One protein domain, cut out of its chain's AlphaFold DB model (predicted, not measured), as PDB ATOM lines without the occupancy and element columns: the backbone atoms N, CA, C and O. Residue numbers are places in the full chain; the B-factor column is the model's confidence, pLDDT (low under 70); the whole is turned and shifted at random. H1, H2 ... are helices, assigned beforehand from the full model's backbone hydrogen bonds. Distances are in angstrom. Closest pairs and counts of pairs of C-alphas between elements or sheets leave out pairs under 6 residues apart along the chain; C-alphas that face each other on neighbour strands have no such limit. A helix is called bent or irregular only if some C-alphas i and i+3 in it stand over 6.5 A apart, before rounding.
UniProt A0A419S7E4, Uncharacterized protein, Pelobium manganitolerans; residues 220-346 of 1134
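This is residues 220 to 346 of the 1134 residues of an uncharacterized protein of Pelobium manganitolerans (UniProt A0A419S7E4). A hairpin of two helices, H2 and H3, makes the middle of this domain; H1 crosses it on one side, and a second helical hairpin, H5 and H6, packs on the other side. Short H4 packs near the beginning of H2, the longest helix. The 127 printed residues hold six named helices, H1 to H6 in chain order, and no named strand: all helix. The whole is compact, with a radius of gyration of the C-alphas of 13.7 A, and rounded, spanning 38 by 37 by 27 A.

H1, residues 225 to 237, begins at C-alpha 225 (204.507, 309.761, 219.187) and is 18.3 A long. H2, residues 259 to 279, is 29.4 A long, and H3, residues 282 to 297, 22.9 A. H4 is residues 313 to 318. H5, residues 321 to 329, is irregular: C-alphas 325 and 328 are 7.2 A apart. H6, residues 332 to 345, is 19.7 A long and ends at C-alpha 345 (181.248, 294.926, 208.869).

H2 is the hub. H1 touches its residues 268 to 275 at a steep tilt of 61 degrees; the closest C-alphas, of Ala 231 and His 268, are 4.8 A apart. H3 forms a hairpin with H2, at a shallow tilt of 28 degrees, closest at the C-alphas of Leu 272 and Ala 284, 4.9 A. H4 touches H2 at the C-alphas of Pro 259 and Asn 315, 6.2 A. H5 touches H2 at the C-alphas of Gln 270 and Gly 322, 3.9 A. H5 and H6 form a hairpin, closest at the C-alphas of Leu 327 and Gln 335, 6.2 A. H1 and H6 are apart. Every O i to N i+4 pair is within hydrogen-bond range in H1, H2, H3, H4 and H6, against 3 of 5 in H5.

The C-alphas farthest apart, of Ser 244 and Asn 311, are 43.8 A apart. Both lie in long links, H1 to H2 and H3 to H4. The printed part has no cut, and no printed residue is under 70 in pLDDT.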
ATOM      1  N   ILE A 220     200.358 293.167 219.902       91.94
ATOM      2  CA  ILE A 220     200.225 294.626 219.900       91.94
ATOM      3  C   ILE A 220     201.495 295.250 219.314       91.94
ATOM      4  O   ILE A 220     202.597 295.049 219.839       91.94
ATOM      5  N   GLY A 221     201.333 295.994 218.220       88.62
ATOM      6  CA  GLY A 221     202.418 296.693 217.537       88.62
ATOM      7  C   GLY A 221     202.896 297.942 218.283       88.62
ATOM      8  O   GLY A 221     202.274 298.399 219.241       88.62
ATOM      9  N   ASN A 222     204.005 298.515 217.815       92.31
ATOM     10  CA  ASN A 222     204.473 299.821 218.282       92.31
ATOM     11  C   ASN A 222     203.595 300.953 217.715       92.31
ATOM     12  O   ASN A 222     202.875 300.772 216.726       92.31
ATOM     13  N   VAL A 223     203.681 302.134 218.328       95.94
ATOM     14  CA  VAL A 223     203.034 303.366 217.858       95.94
ATOM     15  C   VAL A 223     204.006 304.541 217.986       95.94
ATOM     16  O   VAL A 223     204.736 304.634 218.972       95.94
ATOM     17  N   SER A 224     204.052 305.421 216.982       97.19
ATOM     18  CA  SER A 224     204.893 306.621 217.030       97.19
ATOM     19  C   SER A 224     204.223 307.732 217.837       97.19
ATOM     20  O   SER A 224     203.000 307.879 217.812       97.19
ATOM     21  N   ALA A 225     205.023 308.584 218.485       96.38
ATOM     22  CA  ALA A 225     204.507 309.761 219.187       96.38
ATOM     23  C   ALA A 225     203.679 310.674 218.260       96.38
ATOM     24  O   ALA A 225     202.640 311.186 218.663       96.38
ATOM     25  N   SER A 226     204.087 310.818 216.992       97.94
ATOM     26  CA  SER A 226     203.345 311.597 215.993       97.94
ATOM     27  C   SER A 226     201.954 311.030 215.702       97.94
ATOM     28  O   SER A 226     200.999 311.799 215.614       97.94
ATOM     29  N   ALA A 227     201.811 309.704 215.600       97.88
ATOM     30  CA  ALA A 227     200.522 309.058 215.365       97.88
ATOM     31  C   ALA A 227     199.586 309.204 216.572       97.88
ATOM     32  O   ALA A 227     198.402 309.498 216.400       97.88
ATOM     33  N   VAL A 228     200.119 309.073 217.794       98.38
ATOM     34  CA  VAL A 228     199.350 309.306 219.028       98.38
ATOM     35  C   VAL A 228     198.870 310.754 219.096       98.38
ATOM     36  O   VAL A 228     197.685 310.993 219.310       98.38
ATOM     37  N   THR A 229     199.757 311.722 218.852       98.44
ATOM     38  CA  THR A 229     199.400 313.147 218.828       98.44
ATOM     39  C   THR A 229     198.331 313.438 217.777       98.44
ATOM     40  O   THR A 229     197.335 314.088 218.089       98.44
ATOM     41  N   ALA A 230     198.477 312.908 216.559       98.50
ATOM     42  CA  ALA A 230     197.479 313.065 215.504       98.50
ATOM     43  C   ALA A 230     196.114 312.486 215.911       98.50
ATOM     44  O   ALA A 230     195.095 313.148 215.725       98.50
ATOM     45  N   ALA A 231     196.086 311.300 216.530       98.56
ATOM     46  CA  ALA A 231     194.852 310.697 217.026       98.56
ATOM     47  C   ALA A 231     194.203 311.543 218.133       98.56
ATOM     48  O   ALA A 231     193.007 311.819 218.072       98.56
ATOM     49  N   LYS A 232     194.978 312.028 219.111       98.50
ATOM     50  CA  LYS A 232     194.466 312.892 220.188       98.50
ATOM     51  C   LYS A 232     193.892 314.208 219.649       98.50
ATOM     52  O   LYS A 232     192.822 314.622 220.092       98.50
ATOM     53  N   ILE A 233     194.558 314.829 218.671       98.25
ATOM     54  CA  ILE A 233     194.065 316.033 217.981       98.25
ATOM     55  C   ILE A 233     192.768 315.730 217.227       98.25
ATOM     56  O   ILE A 233     191.815 316.501 217.316       98.25
ATOM     57  N   TYR A 234     192.701 314.602 216.516       97.44
ATOM     58  CA  TYR A 234     191.493 314.200 215.802       97.44
ATOM     59  C   TYR A 234     190.296 314.054 216.752       97.44
ATOM     60  O   TYR A 234     189.230 314.608 216.483       97.44
ATOM     61  N   VAL A 235     190.486 313.379 217.892       97.88
ATOM     62  CA  VAL A 235     189.447 313.224 218.925       97.88
ATOM     63  C   VAL A 235     189.022 314.578 219.494       97.88
ATOM     64  O   VAL A 235     187.827 314.844 219.597       97.88
ATOM     65  N   ALA A 236     189.970 315.466 219.809       97.19
ATOM     66  CA  ALA A 236     189.657 316.809 220.298       97.19
ATOM     67  C   ALA A 236     188.813 317.607 219.284       97.19
ATOM     68  O   ALA A 236     187.815 318.224 219.652       97.19
ATOM     69  N   ASN A 237     189.145 317.510 217.995       95.81
ATOM     70  CA  ASN A 237     188.415 318.167 216.906       95.81
ATOM     71  C   ASN A 237     187.019 317.577 216.646       95.81
ATOM     72  O   ASN A 237     186.230 318.178 215.915       95.81
ATOM     73  N   CYS A 238     186.694 316.415 217.220       95.12
ATOM     74  CA  CYS A 238     185.333 315.885 217.205       95.12
ATOM     75  C   CYS A 238     184.420 316.599 218.218       95.12
ATOM     76  O   CYS A 238     183.205 316.460 218.118       95.12
ATOM     77  N   GLY A 239     184.966 317.378 219.164       95.38
ATOM     78  CA  GLY A 239     184.175 318.193 220.096       95.38
ATOM     79  C   GLY A 239     183.240 317.372 220.990       95.38
ATOM     80  O   GLY A 239     182.104 317.777 221.234       95.38
ATOM     81  N   ILE A 240     183.690 316.190 221.418       96.56
ATOM     82  CA  ILE A 240     182.837 315.194 222.074       96.56
ATOM     83  C   ILE A 240     182.467 315.650 223.491       96.56
ATOM     84  O   ILE A 240     183.336 315.994 224.291       96.56
ATOM     85  N   SER A 241     181.174 315.633 223.811       94.75
ATOM     86  CA  SER A 241     180.632 315.969 225.134       94.75
ATOM     87  C   SER A 241     179.331 315.205 225.412       94.75
ATOM     88  O   SER A 241     178.853 314.446 224.569       94.75
ATOM     89  N   ARG A 242     178.766 315.372 226.612       94.69
ATOM     90  CA  ARG A 242     177.495 314.766 227.033       94.69
ATOM     91  C   ARG A 242     176.405 315.833 227.110       94.69
ATOM     92  O   ARG A 242     176.666 316.937 227.587       94.69
ATOM     93  N   ASN A 243     175.197 315.500 226.673       93.38
ATOM     94  CA  ASN A 243     173.999 316.291 226.946       93.38
ATOM     95  C   ASN A 243     173.517 316.071 228.393       93.38
ATOM     96  O   ASN A 243     174.055 315.238 229.126       93.38
ATOM     97  N   SER A 244     172.499 316.827 228.819       90.88
ATOM     98  CA  SER A 244     171.918 316.728 230.168       90.88
ATOM     99  C   SER A 244     171.288 315.363 230.464       90.88
ATOM    100  O   SER A 244     171.247 314.951 231.619       90.88
ATOM    101  N   ASP A 245     170.843 314.649 229.433       88.44
ATOM    102  CA  ASP A 245     170.320 313.280 229.496       88.44
ATOM    103  C   ASP A 245     171.420 312.202 229.383       88.44
ATOM    104  O   ASP A 245     171.124 311.022 229.203       88.44
ATOM    105  N   ALA A 246     172.694 312.604 229.474       90.38
ATOM    106  CA  ALA A 246     173.889 311.775 229.306       90.38
ATOM    107  C   ALA A 246     174.082 311.155 227.907       90.38
ATOM    108  O   ALA A 246     175.049 310.410 227.688       90.38
ATOM    109  N   SER A 247     173.233 311.492 226.933       92.25
ATOM    110  CA  SER A 247     173.472 311.142 225.536       92.25
ATOM    111  C   SER A 247     174.747 311.824 225.026       92.25
ATOM    112  O   SER A 247     175.148 312.893 225.502       92.25
ATOM    113  N   ILE A 248     175.449 311.160 224.111       94.12
ATOM    114  CA  ILE A 248     176.714 311.664 223.578       94.12
ATOM    115  C   ILE A 248     176.448 312.612 222.411       94.12
ATOM    116  O   ILE A 248     175.520 312.413 221.626       94.12
ATOM    117  N   LYS A 249     177.275 313.649 222.295       93.50
ATOM    118  CA  LYS A 249     177.256 314.568 221.162       93.50
ATOM    119  C   LYS A 249     178.651 314.968 220.733       93.50
ATOM    120  O   LYS A 249     179.606 314.870 221.499       93.50
ATOM    121  N   GLY A 250     178.746 315.485 219.520       93.94
ATOM    122  CA  GLY A 250     179.958 316.047 218.950       93.94
ATOM    123  C   GLY A 250     179.677 316.558 217.546       93.94
ATOM    124  O   GLY A 250     178.527 316.602 217.111       93.94
ATOM    125  N   ARG A 251     180.735 316.917 216.824       92.69
ATOM    126  CA  ARG A 251     180.669 317.250 215.397       92.69
ATOM    127  C   ARG A 251     180.018 316.099 214.618       92.69
ATOM    128  O   ARG A 251     180.262 314.944 214.933       92.69
ATOM    129  N   GLY A 252     179.239 316.375 213.580       90.50
ATOM    130  CA  GLY A 252     178.699 315.313 212.724       90.50
ATOM    131  C   GLY A 252     179.760 314.603 211.863       90.50
ATOM    132  O   GLY A 252     180.743 315.221 211.444       90.50
ATOM    133  N   LEU A 253     179.560 313.312 211.569       88.56
ATOM    134  CA  LEU A 253     180.375 312.521 210.631       88.56
ATOM    135  C   LEU A 253     179.530 312.017 209.455       88.56
ATOM    136  O   LEU A 253     178.829 311.018 209.582       88.56
ATOM    137  N   LEU A 254     179.616 312.665 208.289       82.94
ATOM    138  CA  LEU A 254     178.822 312.288 207.107       82.94
ATOM    139  C   LEU A 254     179.436 311.170 206.256       82.94
ATOM    140  O   LEU A 254     178.706 310.341 205.721       82.94
ATOM    141  N   ALA A 255     180.762 311.126 206.129       81.50
ATOM    142  CA  ALA A 255     181.466 310.218 205.217       81.50
ATOM    143  C   ALA A 255     181.693 308.813 205.811       81.50
ATOM    144  O   ALA A 255     182.731 308.196 205.581       81.50
ATOM    145  N   THR A 256     180.745 308.288 206.591       82.19
ATOM    146  CA  THR A 256     180.892 306.985 207.266       82.19
ATOM    147  C   THR A 256     180.824 305.788 206.316       82.19
ATOM    148  O   THR A 256     181.077 304.679 206.761       82.19
ATOM    149  N   SER A 257     180.524 306.012 205.032       80.19
ATOM    150  CA  SER A 257     180.597 305.037 203.932       80.19
ATOM    151  C   SER A 257     181.905 305.091 203.137       80.19
ATOM    152  O   SER A 257     182.170 304.209 202.320       80.19
ATOM    153  N   ASN A 258     182.737 306.117 203.346       89.12
ATOM    154  CA  ASN A 258     183.984 306.285 202.612       89.12
ATOM    155  C   ASN A 258     185.077 305.359 203.194       89.12
ATOM    156  O   ASN A 258     185.376 305.455 204.391       89.12
ATOM    157  N   PRO A 259     185.716 304.499 202.375       91.75
ATOM    158  CA  PRO A 259     186.724 303.559 202.865       91.75
ATOM    159  C   PRO A 259     187.909 304.208 203.587       91.75
ATOM    160  O   PRO A 259     188.322 303.710 204.633       91.75
ATOM    161  N   ASP A 260     188.422 305.332 203.085       92.94
ATOM    162  CA  ASP A 260     189.573 306.018 203.686       92.94
ATOM    163  C   ASP A 260     189.204 306.626 205.042       92.94
ATOM    164  O   ASP A 260     189.985 306.575 205.991       92.94
ATOM    165  N   THR A 261     187.976 307.135 205.169       93.31
ATOM    166  CA  THR A 261     187.442 307.647 206.437       93.31
ATOM    167  C   THR A 261     187.327 306.531 207.473       93.31
ATOM    168  O   THR A 261     187.767 306.695 208.611       93.31
ATOM    169  N   LEU A 262     186.790 305.375 207.081       95.25
ATOM    170  CA  LEU A 262     186.674 304.208 207.955       95.25
ATOM    171  C   LEU A 262     188.056 303.709 208.411       95.25
ATOM    172  O   LEU A 262     188.277 303.493 209.606       95.25
ATOM    173  N   VAL A 263     189.015 303.589 207.488       97.00
ATOM    174  CA  VAL A 263     190.399 303.203 207.807       97.00
ATOM    175  C   VAL A 263     191.074 304.224 208.724       97.00
ATOM    176  O   VAL A 263     191.756 303.826 209.672       97.00
ATOM    177  N   LEU A 264     190.866 305.523 208.503       96.69
ATOM    178  CA  LEU A 264     191.410 306.583 209.352       96.69
ATOM    179  C   LEU A 264     190.876 306.490 210.786       96.69
ATOM    180  O   LEU A 264     191.663 306.519 211.734       96.69
ATOM    181  N   ILE A 265     189.558 306.315 210.951       97.12
ATOM    182  CA  ILE A 265     188.917 306.120 212.261       97.12
ATOM    183  C   ILE A 265     189.554 304.929 212.985       97.12
ATOM    184  O   ILE A 265     190.007 305.061 214.124       97.12
ATOM    185  N   SER A 266     189.657 303.787 212.303       97.88
ATOM    186  CA  SER A 266     190.282 302.586 212.863       97.88
ATOM    187  C   SER A 266     191.747 302.806 213.239       97.88
ATOM    188  O   SER A 266     192.188 302.396 214.311       97.88
ATOM    189  N   THR A 267     192.505 303.523 212.410       98.12
ATOM    190  CA  THR A 267     193.922 303.828 212.659       98.12
ATOM    191  C   THR A 267     194.105 304.723 213.888       98.12
ATOM    192  O   THR A 267     195.040 304.527 214.670       98.12
ATOM    193  N   HIS A 268     193.210 305.688 214.116       98.56
ATOM    194  CA  HIS A 268     193.232 306.509 215.327       98.56
ATOM    195  C   HIS A 268     192.871 305.702 216.578       98.56
ATOM    196  O   HIS A 268     193.584 305.803 217.576       98.56
ATOM    197  N   ILE A 269     191.850 304.842 216.503       98.62
ATOM    198  CA  ILE A 269     191.509 303.887 217.573       98.62
ATOM    199  C   ILE A 269     192.720 303.005 217.904       98.62
ATOM    200  O   ILE A 269     193.124 302.915 219.063       98.62
ATOM    201  N   GLN A 270     193.360 302.432 216.883       98.31
ATOM    202  CA  GLN A 270     194.563 301.616 217.028       98.31
ATOM    203  C   GLN A 270     195.694 302.389 217.717       98.31
ATOM    204  O   GLN A 270     196.336 301.876 218.632       98.31
ATOM    205  N   SER A 271     195.942 303.628 217.290       98.56
ATOM    206  CA  SER A 271     197.022 304.459 217.828       98.56
ATOM    207  C   SER A 271     196.816 304.762 219.315       98.56
ATOM    208  O   SER A 271     197.763 304.654 220.094       98.56
ATOM    209  N   LEU A 272     195.585 305.084 219.722       98.75
ATOM    210  CA  LEU A 272     195.243 305.342 221.123       98.75
ATOM    211  C   LEU A 272     195.338 304.067 221.975       98.75
ATOM    212  O   LEU A 272     195.933 304.091 223.053       98.75
ATOM    213  N   ALA A 273     194.826 302.940 221.470       98.31
ATOM    214  CA  ALA A 273     194.915 301.651 222.154       98.31
ATOM    215  C   ALA A 273     196.371 301.220 222.372       98.31
ATOM    216  O   ALA A 273     196.754 300.868 223.487       98.31
ATOM    217  N   ARG A 274     197.214 301.310 221.335       98.12
ATOM    218  CA  ARG A 274     198.646 300.993 221.430       98.12
ATOM    219  C   ARG A 274     199.387 301.919 222.386       98.12
ATOM    220  O   ARG A 274     200.249 301.439 223.116       98.12
ATOM    221  N   ALA A 275     199.056 303.212 222.412       98.25
ATOM    222  CA  ALA A 275     199.678 304.164 223.331       98.25
ATOM    223  C   ALA A 275     199.456 303.756 224.792       98.25
ATOM    224  O   ALA A 275     200.401 303.744 225.580       98.25
ATOM    225  N   PHE A 276     198.240 303.336 225.139       98.19
ATOM    226  CA  PHE A 276     197.964 302.806 226.469       98.19
ATOM    227  C   PHE A 276     198.638 301.444 226.699       98.19
ATOM    228  O   PHE A 276     199.396 301.286 227.652       98.19
ATOM    229  N   LEU A 277     198.423 300.475 225.802       96.38
ATOM    230  CA  LEU A 277     198.901 299.094 225.962       96.38
ATOM    231  C   LEU A 277     200.433 298.962 225.998       96.38
ATOM    232  O   LEU A 277     200.940 298.014 226.593       96.38
ATOM    233  N   LYS A 278     201.174 299.868 225.349       95.31
ATOM    234  CA  LYS A 278     202.647 299.852 225.321       95.31
ATOM    235  C   LYS A 278     203.288 300.845 226.276       95.31
ATOM    236  O   LYS A 278     204.325 300.525 226.848       95.31
ATOM    237  N   ASN A 279     202.693 302.027 226.432       94.62
ATOM    238  CA  ASN A 279     203.346 303.149 227.107       94.62
ATOM    239  C   ASN A 279     202.610 303.598 228.380       94.62
ATOM    240  O   ASN A 279     203.063 304.536 229.027       94.62
ATOM    241  N   GLY A 280     201.480 302.976 228.741       96.38
ATOM    242  CA  GLY A 280     200.698 303.354 229.924       96.38
ATOM    243  C   GLY A 280     200.024 304.729 229.825       96.38
ATOM    244  O   GLY A 280     199.725 305.338 230.848       96.38
ATOM    245  N   ASP A 281     199.795 305.243 228.610       98.12
ATOM    246  CA  ASP A 281     199.183 306.558 228.373       98.12
ATOM    247  C   ASP A 281     197.680 306.556 228.725       98.12
ATOM    248  O   ASP A 281     196.828 306.201 227.906       98.12
ATOM    249  N   ASN A 282     197.348 306.936 229.964       98.19
ATOM    250  CA  ASN A 282     195.962 306.996 230.447       98.19
ATOM    251  C   ASN A 282     195.108 308.023 229.685       98.19
ATOM    252  O   ASN A 282     193.945 307.751 229.409       98.19
ATOM    253  N   ASP A 283     195.681 309.156 229.261       98.06
ATOM    254  CA  ASP A 283     194.950 310.151 228.463       98.06
ATOM    255  C   ASP A 283     194.541 309.580 227.094       98.06
ATOM    256  O   ASP A 283     193.438 309.834 226.607       98.06
ATOM    257  N   ALA A 284     195.400 308.756 226.481       98.44
ATOM    258  CA  ALA A 284     195.042 308.033 225.267       98.44
ATOM    259  C   ALA A 284     193.908 307.026 225.507       98.44
ATOM    260  O   ALA A 284     193.016 306.920 224.665       98.44
ATOM    261  N   LYS A 285     193.903 306.325 226.648       98.44
ATOM    262  CA  LYS A 285     192.817 305.403 227.017       98.44
ATOM    263  C   LYS A 285     191.490 306.135 227.212       98.44
ATOM    264  O   LYS A 285     190.487 305.717 226.642       98.44
ATOM    265  N   ASP A 286     191.475 307.237 227.953       97.81
ATOM    266  CA  ASP A 286     190.244 307.995 228.202       97.81
ATOM    267  C   ASP A 286     189.660 308.543 226.892       97.81
ATOM    268  O   ASP A 286     188.460 308.424 226.627       97.81
ATOM    269  N   LYS A 287     190.527 309.056 226.009       98.38
ATOM    270  CA  LYS A 287     190.139 309.483 224.657       98.38
ATOM    271  C   LYS A 287     189.655 308.329 223.793       98.38
ATOM    272  O   LYS A 287     188.705 308.521 223.046       98.38
ATOM    273  N   LEU A 288     190.269 307.150 223.888       98.62
ATOM    274  CA  LEU A 288     189.841 305.959 223.155       98.62
ATOM    275  C   LEU A 288     188.402 305.571 223.511       98.62
ATOM    276  O   LEU A 288     187.603 305.330 222.604       98.62
ATOM    277  N   LEU A 289     188.078 305.507 224.806       98.06
ATOM    278  CA  LEU A 289     186.743 305.128 225.276       98.06
ATOM    279  C   LEU A 289     185.692 306.121 224.771       98.06
ATOM    280  O   LEU A 289     184.730 305.721 224.114       98.06
ATOM    281  N   LEU A 290     185.934 307.415 224.999       97.06
ATOM    282  CA  LEU A 290     185.032 308.487 224.583       97.06
ATOM    283  C   LEU A 290     184.861 308.540 223.057       97.06
ATOM    284  O   LEU A 290     183.751 308.699 222.555       97.06
ATOM    285  N   PHE A 291     185.960 308.386 222.315       98.25
ATOM    286  CA  PHE A 291     185.943 308.410 220.858       98.25
ATOM    287  C   PHE A 291     185.177 307.225 220.278       98.25
ATOM    288  O   PHE A 291     184.360 307.416 219.385       98.25
ATOM    289  N   THR A 292     185.396 306.014 220.794       98.31
ATOM    290  CA  THR A 292     184.737 304.809 220.267       98.31
ATOM    291  C   THR A 292     183.224 304.872 220.469       98.31
ATOM    292  O   THR A 292     182.476 304.578 219.540       98.31
ATOM    293  N   GLU A 293     182.766 305.318 221.642       97.25
ATOM    294  CA  GLU A 293     181.337 305.514 221.903       97.25
ATOM    295  C   GLU A 293     180.717 306.535 220.943       97.25
ATOM    296  O   GLU A 293     179.663 306.285 220.361       97.25
ATOM    297  N   TYR A 294     181.404 307.657 220.716       97.50
ATOM    298  CA  TYR A 294     180.968 308.676 219.765       97.50
ATOM    299  C   TYR A 294     180.934 308.152 218.320       97.50
ATOM    300  O   TYR A 294     180.007 308.458 217.578       97.50
ATOM    301  N   ILE A 295     181.902 307.333 217.906       97.25
ATOM    302  CA  ILE A 295     181.937 306.742 216.560       97.25
ATOM    303  C   ILE A 295     180.762 305.775 216.330       97.25
ATOM    304  O   ILE A 295     180.141 305.812 215.262       97.25
ATOM    305  N   ILE A 296     180.420 304.958 217.331       96.81
ATOM    306  CA  ILE A 296     179.237 304.081 217.303       96.81
ATOM    307  C   ILE A 296     177.953 304.912 217.226       96.81
ATOM    308  O   ILE A 296     177.089 304.638 216.390       96.81
ATOM    309  N   ASP A 297     177.852 305.966 218.040       95.88
ATOM    310  CA  ASP A 297     176.722 306.898 218.038       95.88
ATOM    311  C   ASP A 297     176.547 307.610 216.688       95.88
ATOM    312  O   ASP A 297     175.433 307.769 216.190       95.88
ATOM    313  N   GLN A 298     177.653 307.950 216.026       95.94
ATOM    314  CA  GLN A 298     177.660 308.517 214.680       95.94
ATOM    315  C   GLN A 298     177.315 307.502 213.579       95.94
ATOM    316  O   GLN A 298     177.220 307.892 212.416       95.94
ATOM    317  N   GLY A 299     177.072 306.231 213.901       93.81
ATOM    318  CA  GLY A 299     176.561 305.236 212.956       93.81
ATOM    319  C   GLY A 299     177.616 304.342 212.311       93.81
ATOM    320  O   GLY A 299     177.282 303.597 211.391       93.81
ATOM    321  N   VAL A 300     178.867 304.355 212.788       95.81
ATOM    322  CA  VAL A 300     179.828 303.274 212.502       95.81
ATOM    323  C   VAL A 300     179.569 302.160 213.515       95.81
ATOM    324  O   VAL A 300     180.269 302.015 214.515       95.81
ATOM    325  N   ALA A 301     178.490 301.420 213.282       95.62
ATOM    326  CA  ALA A 301     177.924 300.441 214.207       95.62
ATOM    327  C   ALA A 301     177.155 299.351 213.436       95.62
ATOM    328  O   ALA A 301     177.128 299.361 212.205       95.62
ATOM    329  N   GLU A 302     176.512 298.406 214.128       95.69
ATOM    330  CA  GLU A 302     175.609 297.452 213.469       95.69
ATOM    331  C   GLU A 302     174.507 298.187 212.688       95.69
ATOM    332  O   GLU A 302     173.852 299.101 213.202       95.69
ATOM    333  N   GLY A 303     174.324 297.806 211.423       92.44
ATOM    334  CA  GLY A 303     173.396 298.469 210.512       92.44
ATOM    335  C   GLY A 303     173.901 299.767 209.895       92.44
ATOM    336  O   GLY A 303     173.144 300.403 209.171       92.44
ATOM    337  N   GLY A 304     175.138 300.174 210.179       92.06
ATOM    338  CA  GLY A 304     175.782 301.312 209.532       92.06
ATOM    339  C   GLY A 304     176.298 300.996 208.126       92.06
ATOM    340  O   GLY A 304     176.331 299.846 207.685       92.06
ATOM    341  N   ARG A 305     176.770 302.020 207.411       88.94
ATOM    342  CA  ARG A 305     177.386 301.871 206.079       88.94
ATOM    343  C   ARG A 305     178.884 301.597 206.161       88.94
ATOM    344  O   ARG A 305     179.692 302.371 205.672       88.94
ATOM    345  N   ASN A 306     179.261 300.533 206.854       91.38
ATOM    346  CA  ASN A 306     180.647 300.251 207.236       91.38
ATOM    347  C   ASN A 306     181.087 298.816 206.906       91.38
ATOM    348  O   ASN A 306     182.055 298.316 207.485       91.38
ATOM    349  N   ASP A 307     180.393 298.158 205.976       90.56
ATOM    350  CA  ASP A 307     180.908 296.962 205.312       90.56
ATOM    351  C   ASP A 307     181.720 297.373 204.080       90.56
ATOM    352  O   ASP A 307     181.209 297.984 203.137       90.56
ATOM    353  N   LEU A 308     183.013 297.058 204.106       90.44
ATOM    354  CA  LEU A 308     183.922 297.331 203.001       90.44
ATOM    355  C   LEU A 308     183.963 296.151 202.038       90.44
ATOM    356  O   LEU A 308     184.220 295.010 202.441       90.44
ATOM    357  N   ALA A 309     183.785 296.469 200.755       87.38
ATOM    358  CA  ALA A 309     183.821 295.519 199.658       87.38
ATOM    359  C   ALA A 309     185.136 294.722 199.616       87.38
ATOM    360  O   ALA A 309     186.221 295.267 199.824       87.38
ATOM    361  N   THR A 310     185.047 293.430 199.295       88.25
ATOM    362  CA  THR A 310     186.206 292.522 199.224       88.25
ATOM    363  C   THR A 310     187.197 292.902 198.122       88.25
ATOM    364  O   THR A 310     188.389 292.663 198.269       88.25
ATOM    365  N   ASN A 311     186.748 293.589 197.069       85.75
ATOM    366  CA  ASN A 311     187.635 294.141 196.043       85.75
ATOM    367  C   ASN A 311     188.424 295.385 196.515       85.75
ATOM    368  O   ASN A 311     189.374 295.796 195.850       85.75
ATOM    369  N   SER A 312     188.095 295.959 197.680       88.88
ATOM    370  CA  SER A 312     188.881 296.992 198.366       88.88
ATOM    371  C   SER A 312     189.851 296.346 199.366       88.88
ATOM    372  O   SER A 312     189.816 296.621 200.567       88.88
ATOM    373  N   TYR A 313     190.710 295.446 198.866       88.94
ATOM    374  CA  TYR A 313     191.547 294.530 199.660       88.94
ATOM    375  C   TYR A 313     192.229 295.189 200.865       88.94
ATOM    376  O   TYR A 313     192.080 294.726 201.997       88.94
ATOM    377  N   THR A 314     192.981 296.269 200.639       92.62
ATOM    378  CA  THR A 314     193.749 296.945 201.695       92.62
ATOM    379  C   THR A 314     192.834 297.556 202.749       92.62
ATOM    380  O   THR A 314     193.054 297.355 203.946       92.62
ATOM    381  N   ASN A 315     191.779 298.250 202.325       94.44
ATOM    382  CA  ASN A 315     190.884 298.948 203.241       94.44
ATOM    383  C   ASN A 315     190.065 297.950 204.065       94.44
ATOM    384  O   ASN A 315     190.026 298.060 205.290       94.44
ATOM    385  N   ALA A 316     189.512 296.913 203.426       93.06
ATOM    386  CA  ALA A 316     188.757 295.858 204.101       93.06
ATOM    387  C   ALA A 316     189.598 295.080 205.129       93.06
ATOM    388  O   ALA A 316     189.074 294.671 206.163       93.06
ATOM    389  N   ARG A 317     190.906 294.904 204.882       93.56
ATOM    390  CA  ARG A 317     191.835 294.270 205.835       93.56
ATOM    391  C   ARG A 317     192.279 295.196 206.963       93.56
ATOM    392  O   ARG A 317     192.623 294.709 208.033       93.56
ATOM    393  N   THR A 318     192.315 296.503 206.727       94.94
ATOM    394  CA  THR A 318     192.859 297.467 207.694       94.94
ATOM    395  C   THR A 318     191.784 297.988 208.640       94.94
ATOM    396  O   THR A 318     192.029 298.121 209.838       94.94
ATOM    397  N   PHE A 319     190.576 298.229 208.129       96.06
ATOM    398  CA  PHE A 319     189.479 298.824 208.887       96.06
ATOM    399  C   PHE A 319     189.143 298.104 210.210       96.06
ATOM    400  O   PHE A 319     188.995 298.789 211.216       96.06
ATOM    401  N   PRO A 320     189.072 296.767 210.309       95.94
ATOM    402  CA  PRO A 320     188.707 296.133 211.580       95.94
ATOM    403  C   PRO A 320     189.813 296.179 212.649       95.94
ATOM    404  O   PRO A 320     189.531 296.001 213.833       95.94
ATOM    405  N   ILE A 321     191.077 296.400 212.262       95.81
ATOM    406  CA  ILE A 321     192.239 296.129 213.125       95.81
ATOM    407  C   ILE A 321     192.233 296.972 214.404       95.81
ATOM    408  O   ILE A 321     192.469 296.426 215.482       95.81
ATOM    409  N   GLY A 322     191.974 298.280 214.305       96.75
ATOM    410  CA  GLY A 322     191.968 299.159 215.472       96.75
ATOM    411  C   GLY A 322     190.936 298.741 216.510       96.75
ATOM    412  O   GLY A 322     191.262 298.659 217.691       96.75
ATOM    413  N   PHE A 323     189.731 298.385 216.062       97.88
ATOM    414  CA  PHE A 323     188.660 297.903 216.934       97.88
ATOM    415  C   PHE A 323     189.026 296.589 217.632       97.88
ATOM    416  O   PHE A 323     188.782 296.459 218.828       97.88
ATOM    417  N   PHE A 324     189.665 295.642 216.934       97.12
ATOM    418  CA  PHE A 324     190.134 294.398 217.554       97.12
ATOM    419  C   PHE A 324     191.242 294.622 218.590       97.12
ATOM    420  O   PHE A 324     191.204 294.021 219.659       97.12
ATOM    421  N   GLU A 325     192.234 295.471 218.296       96.75
ATOM    422  CA  GLU A 325     193.324 295.760 219.243       96.75
ATOM    423  C   GLU A 325     192.839 296.538 220.475       96.75
ATOM    424  O   GLU A 325     193.344 296.324 221.576       96.75
ATOM    425  N   ALA A 326     191.854 297.420 220.301       97.44
ATOM    426  CA  ALA A 326     191.252 298.185 221.384       97.44
ATOM    427  C   ALA A 326     190.257 297.370 222.224       97.44
ATOM    428  O   ALA A 326     189.981 297.746 223.362       97.44
ATOM    429  N   LEU A 327     189.744 296.254 221.693       96.00
ATOM    430  CA  LEU A 327     188.648 295.493 222.289       96.00
ATOM    431  C   LEU A 327     188.835 295.147 223.780       96.00
ATOM    432  O   LEU A 327     187.891 295.354 224.542       96.00
ATOM    433  N   PRO A 328     190.021 294.691 224.240       93.69
ATOM    434  CA  PRO A 328     190.245 294.357 225.649       93.69
ATOM    435  C   PRO A 328     190.239 295.563 226.603       93.69
ATOM    436  O   PRO A 328     190.268 295.377 227.817       93.69
ATOM    437  N   LEU A 329     190.271 296.793 226.080       96.69
ATOM    438  CA  LEU A 329     190.291 298.024 226.875       96.69
ATOM    439  C   LEU A 329     188.891 298.558 227.181       96.69
ATOM    440  O   LEU A 329     188.758 299.416 228.058       96.69
ATOM    441  N   TYR A 330     187.871 298.094 226.456       97.69
ATOM    442  CA  TYR A 330     186.505 298.577 226.600       97.69
ATOM    443  C   TYR A 330     185.779 297.907 227.773       97.69
ATOM    444  O   TYR A 330     185.981 296.719 228.025       97.69
ATOM    445  N   PRO A 331     184.887 298.633 228.470       96.19
ATOM    446  CA  PRO A 331     183.928 298.002 229.368       96.19
ATOM    447  C   PRO A 331     182.940 297.134 228.571       96.19
ATOM    448  O   PRO A 331     182.643 297.433 227.413       96.19
ATOM    449  N   GLU A 332     182.387 296.100 229.207       94.12
ATOM    450  CA  GLU A 332     181.547 295.072 228.565       94.12
ATOM    451  C   GLU A 332     180.404 295.618 227.673       94.12
ATOM    452  O   GLU A 332     180.240 295.110 226.558       94.12
ATOM    453  N   PRO A 333     179.655 296.681 228.049       93.75
ATOM    454  CA  PRO A 333     178.623 297.232 227.168       93.75
ATOM    455  C   PRO A 333     179.188 297.780 225.851       93.75
ATOM    456  O   PRO A 333     178.665 297.491 224.778       93.75
ATOM    457  N   LEU A 334     180.296 298.525 225.911       96.00
ATOM    458  CA  LEU A 334     180.946 299.067 224.716       96.00
ATOM    459  C   LEU A 334     181.637 297.957 223.914       96.00
ATOM    460  O   LEU A 334     181.626 297.985 222.687       96.00
ATOM    461  N   GLN A 335     182.183 296.948 224.595       96.38
ATOM    462  CA  GLN A 335     182.729 295.758 223.950       96.38
ATOM    463  C   GLN A 335     181.667 295.042 223.103       96.38
ATOM    464  O   GLN A 335     181.948 294.660 221.970       96.38
ATOM    465  N   THR A 336     180.443 294.914 223.622       95.62
ATOM    466  CA  THR A 336     179.307 294.301 222.914       95.62
ATOM    467  C   THR A 336     178.942 295.081 221.650       95.62
ATOM    468  O   THR A 336     178.830 294.490 220.576       95.62
ATOM    469  N   GLU A 337     178.845 296.410 221.733       96.31
ATOM    470  CA  GLU A 337     178.576 297.263 220.565       96.31
ATOM    471  C   GLU A 337     179.681 297.163 219.501       96.31
ATOM    472  O   GLU A 337     179.396 297.047 218.306       96.31
ATOM    473  N   VAL A 338     180.952 297.132 219.919       98.00
ATOM    474  CA  VAL A 338     182.088 296.944 219.002       98.00
ATOM    475  C   VAL A 338     182.064 295.548 218.367       98.00
ATOM    476  O   VAL A 338     182.361 295.405 217.182       98.00
ATOM    477  N   ILE A 339     181.672 294.506 219.103       97.75
ATOM    478  CA  ILE A 339     181.500 293.158 218.543       97.75
ATOM    479  C   ILE A 339     180.370 293.140 217.507       97.75
ATOM    480  O   ILE A 339     180.561 292.567 216.435       97.75
ATOM    481  N   ASN A 340     179.233 293.787 217.769       96.56
ATOM    482  CA  ASN A 340     178.126 293.878 216.810       96.56
ATOM    483  C   ASN A 340     178.546 294.641 215.542       96.56
ATOM    484  O   ASN A 340     178.292 294.195 214.422       96.56
ATOM    485  N   LEU A 341     179.297 295.734 215.706       97.19
ATOM    486  CA  LEU A 341     179.960 296.457 214.620       97.19
ATOM    487  C   LEU A 341     180.871 295.537 213.781       97.19
ATOM    488  O   LEU A 341     180.820 295.551 212.546       97.19
ATOM    489  N   LEU A 342     181.712 294.733 214.432       97.44
ATOM    490  CA  LEU A 342     182.633 293.810 213.765       97.44
ATOM    491  C   LEU A 342     181.889 292.670 213.061       97.44
ATOM    492  O   LEU A 342     182.255 292.314 211.939       97.44
ATOM    493  N   LYS A 343     180.820 292.141 213.670       96.56
ATOM    494  CA  LYS A 343     179.946 291.140 213.048       96.56
ATOM    495  C   LYS A 343     179.290 291.697 211.785       96.56
ATOM    496  O   LYS A 343     179.319 291.047 210.741       96.56
ATOM    497  N   TRP A 344     178.762 292.916 211.860       95.44
ATOM    498  CA  TRP A 344     178.129 293.605 210.739       95.44
ATOM    499  C   TRP A 344     179.106 293.879 209.585       95.44
ATOM    500  O   TRP A 344     178.884 293.427 208.464       95.44
ATOM    501  N   SER A 345     180.236 294.532 209.871       93.94
ATOM    502  CA  SER A 345     181.248 294.926 208.869       93.94
ATOM    503  C   SER A 345     182.004 293.769 208.205       93.94
ATOM    504  O   SER A 345     182.779 293.981 207.267       93.94
ATOM    505  N   ASN A 346     181.821 292.542 208.695       94.56
ATOM    506  CA  ASN A 346     182.418 291.337 208.125       94.56
ATOM    507  C   ASN A 346     181.377 290.310 207.665       94.56
ATOM    508  O   ASN A 346     181.745 289.168 207.392       94.56
TER     509      ASN A 346